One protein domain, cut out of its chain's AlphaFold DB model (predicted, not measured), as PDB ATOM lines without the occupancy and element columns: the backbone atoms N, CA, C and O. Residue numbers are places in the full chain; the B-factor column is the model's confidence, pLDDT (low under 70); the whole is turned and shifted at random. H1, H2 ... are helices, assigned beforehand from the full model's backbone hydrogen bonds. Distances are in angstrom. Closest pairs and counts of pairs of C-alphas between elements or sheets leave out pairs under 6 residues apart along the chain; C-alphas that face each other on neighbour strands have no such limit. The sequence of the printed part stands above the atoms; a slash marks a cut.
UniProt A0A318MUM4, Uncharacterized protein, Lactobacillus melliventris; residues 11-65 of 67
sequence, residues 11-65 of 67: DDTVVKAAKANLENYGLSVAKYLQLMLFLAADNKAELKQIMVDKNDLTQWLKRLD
ATOM      1  N   ASP A  11     138.086 202.082 196.897       91.25
ATOM      2  CA  ASP A  11     136.973 202.997 196.681       91.25
ATOM      3  C   ASP A  11     137.222 203.876 195.446       91.25
ATOM      4  O   ASP A  11     138.337 204.364 195.234       91.25
ATOM      5  N   ASP A  12     136.187 204.129 194.644       86.00
ATOM      6  CA  ASP A  12     136.326 204.848 193.368       86.00
ATOM      7  C   ASP A  12     136.865 206.277 193.577       86.00
ATOM      8  O   ASP A  12     137.680 206.786 192.804       86.00
ATOM      9  N   THR A  13     136.494 206.904 194.697       88.50
ATOM     10  CA  THR A  13     137.015 208.215 195.114       88.50
ATOM     11  C   THR A  13     138.525 208.176 195.364       88.50
ATOM     12  O   THR A  13     139.245 209.092 194.958       88.50
ATOM     13  N   VAL A  14     139.025 207.106 195.988       84.56
ATOM     14  CA  VAL A  14     140.457 206.916 196.263       84.56
ATOM     15  C   VAL A  14     141.216 206.705 194.958       84.56
ATOM     16  O   VAL A  14     142.263 207.320 194.754       84.56
ATOM     17  N   VAL A  15     140.668 205.902 194.045       84.06
ATOM     18  CA  VAL A  15     141.270 205.656 192.726       84.06
ATOM     19  C   VAL A  15     141.363 206.950 191.918       84.06
ATOM     20  O   VAL A  15     142.417 207.241 191.352       84.06
ATOM     21  N   LYS A  16     140.303 207.765 191.899       86.75
ATOM     22  CA  LYS A  16     140.281 209.060 191.199       86.75
ATOM     23  C   LYS A  16     141.297 210.046 191.769       86.75
ATOM     24  O   LYS A  16     142.047 210.648 191.004       86.75
ATOM     25  N   ALA A  17     141.362 210.176 193.093       83.38
ATOM     26  CA  ALA A  17     142.327 211.053 193.753       83.38
ATOM     27  C   ALA A  17     143.777 210.599 193.511       83.38
ATOM     28  O   ALA A  17     144.644 211.417 193.206       83.38
ATOM     29  N   ALA A  18     144.042 209.293 193.601       81.81
ATOM     30  CA  ALA A  18     145.360 208.732 193.328       81.81
ATOM     31  C   ALA A  18     145.771 208.947 191.867       81.81
ATOM     32  O   ALA A  18     146.893 209.373 191.608       81.81
ATOM     33  N   LYS A  19     144.857 208.719 190.918       84.69
ATOM     34  CA  LYS A  19     145.114 208.912 189.489       84.69
ATOM     35  C   LYS A  19     145.489 210.362 189.172       84.69
ATOM     36  O   LYS A  19     146.531 210.580 188.569       84.69
ATOM     37  N   ALA A  20     144.714 211.334 189.656       83.12
ATOM     38  CA  ALA A  20     145.000 212.754 189.435       83.12
ATOM     39  C   ALA A  20     146.369 213.185 189.995       83.12
ATOM     40  O   ALA A  20     147.060 214.013 189.406       83.12
ATOM     41  N   ASN A  21     146.785 212.615 191.129       79.19
ATOM     42  CA  ASN A  21     148.085 212.919 191.721       79.19
ATOM     43  C   ASN A  21     149.243 212.265 190.959       79.19
ATOM     44  O   ASN A  21     150.261 212.919 190.744       79.19
ATOM     45  N   LEU A  22     149.090 210.999 190.560       82.44
ATOM     46  CA  LEU A  22     150.135 210.210 189.900       82.44
ATOM     47  C   LEU A  22     150.322 210.568 188.418       82.44
ATOM     48  O   LEU A  22     151.426 210.407 187.903       82.44
ATOM     49  N   GLU A  23     149.302 211.124 187.756       82.00
ATOM     50  CA  GLU A  23     149.413 211.663 186.392       82.00
ATOM     51  C   GLU A  23     150.500 212.744 186.281       82.00
ATOM     52  O   GLU A  23     151.224 212.777 185.289       82.00
ATOM     53  N   ASN A  24     150.708 213.550 187.331       79.44
ATOM     54  CA  ASN A  24     151.793 214.544 187.375       79.44
ATOM     55  C   ASN A  24     153.200 213.920 187.371       79.44
ATOM     56  O   ASN A  24     154.179 214.626 187.147       79.44
ATOM     57  N   TYR A  25     153.294 212.618 187.642       77.31
ATOM     58  CA  TYR A  25     154.532 211.843 187.706       77.31
ATOM     59  C   TYR A  25     154.577 210.740 186.636       77.31
ATOM     60  O   TYR A  25     155.376 209.820 186.753       77.31
ATOM     61  N   GLY A  26     153.679 210.766 185.640       81.12
ATOM     62  CA  GLY A  26     153.641 209.763 184.568       81.12
ATOM     63  C   GLY A  26     153.307 208.334 185.024       81.12
ATOM     64  O   GLY A  26     153.494 207.385 184.264       81.12
ATOM     65  N   LEU A  27     152.802 208.150 186.250       82.81
ATOM     66  CA  LEU A  27     152.610 206.837 186.871       82.81
ATOM     67  C   LEU A  27     151.134 206.426 186.918       82.81
ATOM     68  O   LEU A  27     150.244 207.213 187.233       82.81
ATOM     69  N   SER A  28     150.864 205.143 186.661       85.94
ATOM     70  CA  SER A  28     149.533 204.565 186.874       85.94
ATOM     71  C   SER A  28     149.349 204.114 188.327       85.94
ATOM     72  O   SER A  28     150.304 203.709 188.994       85.94
ATOM     73  N   VAL A  29     148.100 204.107 188.811       84.00
ATOM     74  CA  VAL A  29     147.755 203.623 190.164       84.00
ATOM     75  C   VAL A  29     148.241 202.185 190.386       84.00
ATOM     76  O   VAL A  29     148.804 201.876 191.433       84.00
ATOM     77  N   ALA A  30     148.083 201.313 189.385       84.00
ATOM     78  CA  ALA A  30     148.531 199.924 189.465       84.00
ATOM     79  C   ALA A  30     150.058 199.813 189.598       84.00
ATOM     80  O   ALA A  30     150.548 199.082 190.459       84.00
ATOM     81  N   LYS A  31     150.816 200.575 188.796       84.19
ATOM     82  CA  LYS A  31     152.284 200.582 188.858       84.19
ATOM     83  C   LYS A  31     152.780 201.111 190.203       84.19
ATOM     84  O   LYS A  31     153.674 200.517 190.794       84.19
ATOM     85  N   TYR A  32     152.160 202.174 190.709       85.25
ATOM     86  CA  TYR A  32     152.469 202.726 192.024       85.25
ATOM     87  C   TYR A  32     152.255 201.705 193.150       85.25
ATOM     88  O   TYR A  32     153.142 201.503 193.977       85.25
ATOM     89  N   LEU A  33     151.115 201.004 193.156       84.50
ATOM     90  CA  LEU A  33     150.840 199.955 194.143       84.50
ATOM     91  C   LEU A  33     151.852 198.812 194.059       84.50
ATOM     92  O   LEU A  33     152.327 198.338 195.088       84.50
ATOM     93  N   GLN A  34     152.224 198.399 192.848       84.12
ATOM     94  CA  GLN A  34     153.225 197.357 192.645       84.12
ATOM     95  C   GLN A  34     154.595 197.763 193.216       84.12
ATOM     96  O   GLN A  34     155.236 196.971 193.899       84.12
ATOM     97  N   LEU A  35     155.020 199.007 192.987       83.75
ATOM     98  CA  LEU A  35     156.276 199.540 193.520       83.75
ATOM     99  C   LEU A  35     156.255 199.635 195.049       83.75
ATOM    100  O   LEU A  35     157.224 199.255 195.700       83.75
ATOM    101  N   MET A  36     155.133 200.066 195.628       82.12
ATOM    102  CA  MET A  36     154.955 200.089 197.082       82.12
ATOM    103  C   MET A  36     155.006 198.690 197.695       82.12
ATOM    104  O   MET A  36     155.592 198.509 198.760       82.12
ATOM    105  N   LEU A  37     154.432 197.686 197.027       83.44
ATOM    106  CA  LEU A  37     154.511 196.292 197.463       83.44
ATOM    107  C   LEU A  37     155.942 195.750 197.402       83.44
ATOM    108  O   LEU A  37     156.367 195.087 198.347       83.44
ATOM    109  N   PHE A  38     156.696 196.060 196.344       83.88
ATOM    110  CA  PHE A  38     158.109 195.684 196.258       83.88
ATOM    111  C   PHE A  38     158.937 196.340 197.363       83.88
ATOM    112  O   PHE A  38     159.670 195.647 198.063       83.88
ATOM    113  N   LEU A  39     158.752 197.640 197.591       82.19
ATOM    114  CA  LEU A  39     159.443 198.350 198.663       82.19
ATOM    115  C   LEU A  39     159.060 197.811 200.049       82.19
ATOM    116  O   LEU A  39     159.910 197.669 200.919       82.19
ATOM    117  N   ALA A  40     157.792 197.459 200.268       80.56
ATOM    118  CA  ALA A  40     157.343 196.853 201.520       80.56
ATOM    119  C   ALA A  40     157.909 195.439 201.740       80.56
ATOM    120  O   ALA A  40     158.067 195.023 202.893       80.56
ATOM    121  N   ALA A  41     158.175 194.696 200.664       81.94
ATOM    122  CA  ALA A  41     158.809 193.384 200.726       81.94
ATOM    123  C   ALA A  41     160.309 193.490 201.042       81.94
ATOM    124  O   ALA A  41     160.812 192.677 201.813       81.94
ATOM    125  N   ASP A  42     160.985 194.501 200.494       83.19
ATOM    126  CA  ASP A  42     162.433 194.691 200.623       83.19
ATOM    127  C   ASP A  42     162.819 195.453 201.905       83.19
ATOM    128  O   ASP A  42     163.644 194.998 202.696       83.19
ATOM    129  N   ASN A  43     162.160 196.586 202.179       83.88
ATOM    130  CA  ASN A  43     162.509 197.478 203.282       83.88
ATOM    131  C   ASN A  43     161.294 198.211 203.886       83.88
ATOM    132  O   ASN A  43     160.966 199.357 203.565       83.88
ATOM    133  N   LYS A  44     160.652 197.571 204.872       79.88
ATOM    134  CA  LYS A  44     159.493 198.139 205.593       79.88
ATOM    135  C   LYS A  44     159.788 199.450 206.331       79.88
ATOM    136  O   LYS A  44     158.848 200.197 206.600       79.88
ATOM    137  N   ALA A  45     161.036 199.707 206.725       82.56
ATOM    138  CA  ALA A  45     161.398 200.928 207.447       82.56
ATOM    139  C   ALA A  45     161.430 202.136 206.501       82.56
ATOM    140  O   ALA A  45     160.834 203.167 206.808       82.56
ATOM    141  N   GLU A  46     162.032 201.969 205.323       79.69
ATOM    142  CA  GLU A  46     162.052 202.983 204.265       79.69
ATOM    143  C   GLU A  46     160.642 203.283 203.740       79.69
ATOM    144  O   GLU A  46     160.264 204.445 203.611       79.69
ATOM    145  N   LEU A  47     159.814 202.249 203.557       81.06
ATOM    146  CA  LEU A  47     158.406 202.402 203.175       81.06
ATOM    147  C   LEU A  47     157.639 203.270 204.189       81.06
ATOM    148  O   LEU A  47     156.942 204.211 203.814       81.06
ATOM    149  N   LYS A  48     157.806 203.004 205.493       80.75
ATOM    150  CA  LYS A  48     157.188 203.818 206.554       80.75
ATOM    151  C   LYS A  48     157.650 205.270 206.510       80.75
ATOM    152  O   LYS A  48     156.825 206.154 206.702       80.75
ATOM    153  N   GLN A  49     158.934 205.510 206.270       82.06
ATOM    154  CA  GLN A  49     159.476 206.862 206.189       82.06
ATOM    155  C   GLN A  49     158.891 207.627 204.990       82.06
ATOM    156  O   GLN A  49     158.354 208.721 205.161       82.06
ATOM    157  N   ILE A  50     158.863 206.996 203.815       81.38
ATOM    158  CA  ILE A  50     158.277 207.551 202.585       81.38
ATOM    159  C   ILE A  50     156.777 207.845 202.735       81.38
ATOM    160  O   ILE A  50     156.281 208.827 202.193       81.38
ATOM    161  N   MET A  51     156.036 207.016 203.475       77.31
ATOM    162  CA  MET A  51     154.603 207.237 203.708       77.31
ATOM    163  C   MET A  51     154.301 208.401 204.658       77.31
ATOM    164  O   MET A  51     153.184 208.921 204.632       77.31
ATOM    165  N   VAL A  52     155.248 208.784 205.516       80.25
ATOM    166  CA  VAL A  52     155.060 209.843 206.518       80.25
ATOM    167  C   VAL A  52     155.472 211.209 205.970       80.25
ATOM    168  O   VAL A  52     154.822 212.203 206.295       80.25
ATOM    169  N   ASP A  53     156.499 211.272 205.116       79.50
ATOM    170  CA  ASP A  53     157.004 212.527 204.554       79.50
ATOM    171  C   ASP A  53     156.676 212.682 203.055       79.50
ATOM    172  O   ASP A  53     157.105 211.918 202.187       79.50
ATOM    173  N   LYS A  54     155.934 213.747 202.730       71.06
ATOM    174  CA  LYS A  54     155.560 214.108 201.354       71.06
ATOM    175  C   LYS A  54     156.779 214.416 200.470       71.06
ATOM    176  O   LYS A  54     156.731 214.183 199.257       71.06
ATOM    177  N   ASN A  55     157.848 214.963 201.041       79.19
ATOM    178  CA  ASN A  55     159.090 215.238 200.328       79.19
ATOM    179  C   ASN A  55     159.796 213.925 199.960       79.19
ATOM    180  O   ASN A  55     160.188 213.756 198.806       79.19
ATOM    181  N   ASP A  56     159.851 212.966 200.885       77.44
ATOM    182  CA  ASP A  56     160.460 211.651 200.651       77.44
ATOM    183  C   ASP A  56     159.701 210.855 199.581       77.44
ATOM    184  O   ASP A  56     160.324 210.272 198.690       77.44
ATOM    185  N   LEU A  57     158.365 210.920 199.578       75.38
ATOM    186  CA  LEU A  57     157.537 210.354 198.506       75.38
ATOM    187  C   LEU A  57     157.858 210.966 197.141       75.38
ATOM    188  O   LEU A  57     158.037 210.245 196.163       75.38
ATOM    189  N   THR A  58     157.970 212.291 197.068       77.19
ATOM    190  CA  THR A  58     158.273 212.990 195.811       77.19
ATOM    191  C   THR A  58     159.668 212.623 195.294       77.19
ATOM    192  O   THR A  58     159.845 212.391 194.100       77.19
ATOM    193  N   GLN A  59     160.666 212.545 196.178       80.44
ATOM    194  CA  GLN A  59     162.032 212.148 195.823       80.44
ATOM    195  C   GLN A  59     162.112 210.686 195.384       80.44
ATOM    196  O   GLN A  59     162.855 210.352 194.464       80.44
ATOM    197  N   TRP A  60     161.353 209.800 196.024       82.44
ATOM    198  CA  TRP A  60     161.275 208.400 195.621       82.44
ATOM    199  C   TRP A  60     160.610 208.232 194.248       82.44
ATOM    200  O   TRP A  60     161.170 207.555 193.390       82.44
ATOM    201  N   LEU A  61     159.496 208.925 193.987       76.12
ATOM    202  CA  LEU A  61     158.845 208.920 192.670       76.12
ATOM    203  C   LEU A  61     159.770 209.439 191.560       76.12
ATOM    204  O   LEU A  61     159.793 208.871 190.477       76.12
ATOM    205  N   LYS A  62     160.578 210.472 191.834       77.50
ATOM    206  CA  LYS A  62     161.576 210.978 190.877       77.50
ATOM    207  C   LYS A  62     162.700 209.986 190.592       77.50
ATOM    208  O   LYS A  62     163.163 209.920 189.463       77.50
ATOM    209  N   ARG A  63     163.152 209.232 191.603       78.38
ATOM    210  CA  ARG A  63     164.161 208.177 191.413       78.38
ATOM    211  C   ARG A  63     163.653 207.080 190.476       78.38
ATOM    212  O   ARG A  63     164.419 206.600 189.661       78.38
ATOM    213  N   LEU A  64     162.367 206.749 190.554       70.31
ATOM    214  CA  LEU A  64     161.732 205.730 189.712       70.31
ATOM    215  C   LEU A  64     161.545 206.129 188.243       70.31
ATOM    216  O   LEU A  64     161.345 205.246 187.424       70.31
ATOM    217  N   ASP A  65     161.540 207.426 187.934       62.62
ATOM    218  CA  ASP A  65     161.445 207.941 186.557       62.62
ATOM    219  C   ASP A  65     162.834 208.100 185.905       62.62
ATOM    220  O   ASP A  65     162.952 208.275 184.696       62.62
TER     221      ASP A  65
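Overview. This is residues 11 to 65 of the 67 residues of an uncharacterized protein of Lactobacillus melliventris (UniProt A0A318MUM4). The longest helix, H2, makes one side of an open arrangement of four helices: H1 stands across its first end at residue 29, and H3 folds back from its other end as a short helical hairpin. H4 turns off from H3 at a corner and makes another side of the arrangement, apart from both H2 and H1. The printed part has 55 residues with four named helices in the order H1, H2, H3, H4, no named strand, and the class all helix. It is compact, with a radius of gyration of the C-alphas of 11.2 A and spans of 29 by 21 by 18 A.

Along the chain. Find C-alpha 29 at (147.755, 203.623, 190.164); from there H2, residues 29 to 42, runs 20.1 A to C-alpha 42 at (162.433, 194.691, 200.623). Before it, H1 covers residues 12 to 23 and is 16.3 A long. After it come H3, residues 44 to 52, and H4, residues 54 to 65, which runs 17.1 A to C-alpha 65 at (161.445, 207.941, 186.557).

Arrangement. Start at Val 29, the one residue with which H2 touches H1; its C-alpha and that of Lys 19 are the closest, 6.0 A apart, and the two lines are about perpendicular at 84 degrees. With residues 36 to 40 alone H2 touches H3, closest at the C-alphas of Ala 40 and Leu 47, 5.9 A; this hairpin has a steep tilt of 44 degrees, opposite ways. H3 and H4 touch only at the corner, closest at the C-alphas of Ile 50 and Leu 57, 5.0 A, with a steep tilt of 63 degrees, opposite ways. H1 and H3, H1 and H4, and H2 and H4 are apart. In H1, H2, H3 and H4 every O i to N i+4 pair is within hydrogen-bond range.

Size, cuts and confidence. Look for the two C-alphas farthest apart at Thr 13 and Asp 42, 29.3 A. The printed part has no cut, and its three links are tight. The mean pLDDT of the printed part is 81.2, and residue 65 is under 70.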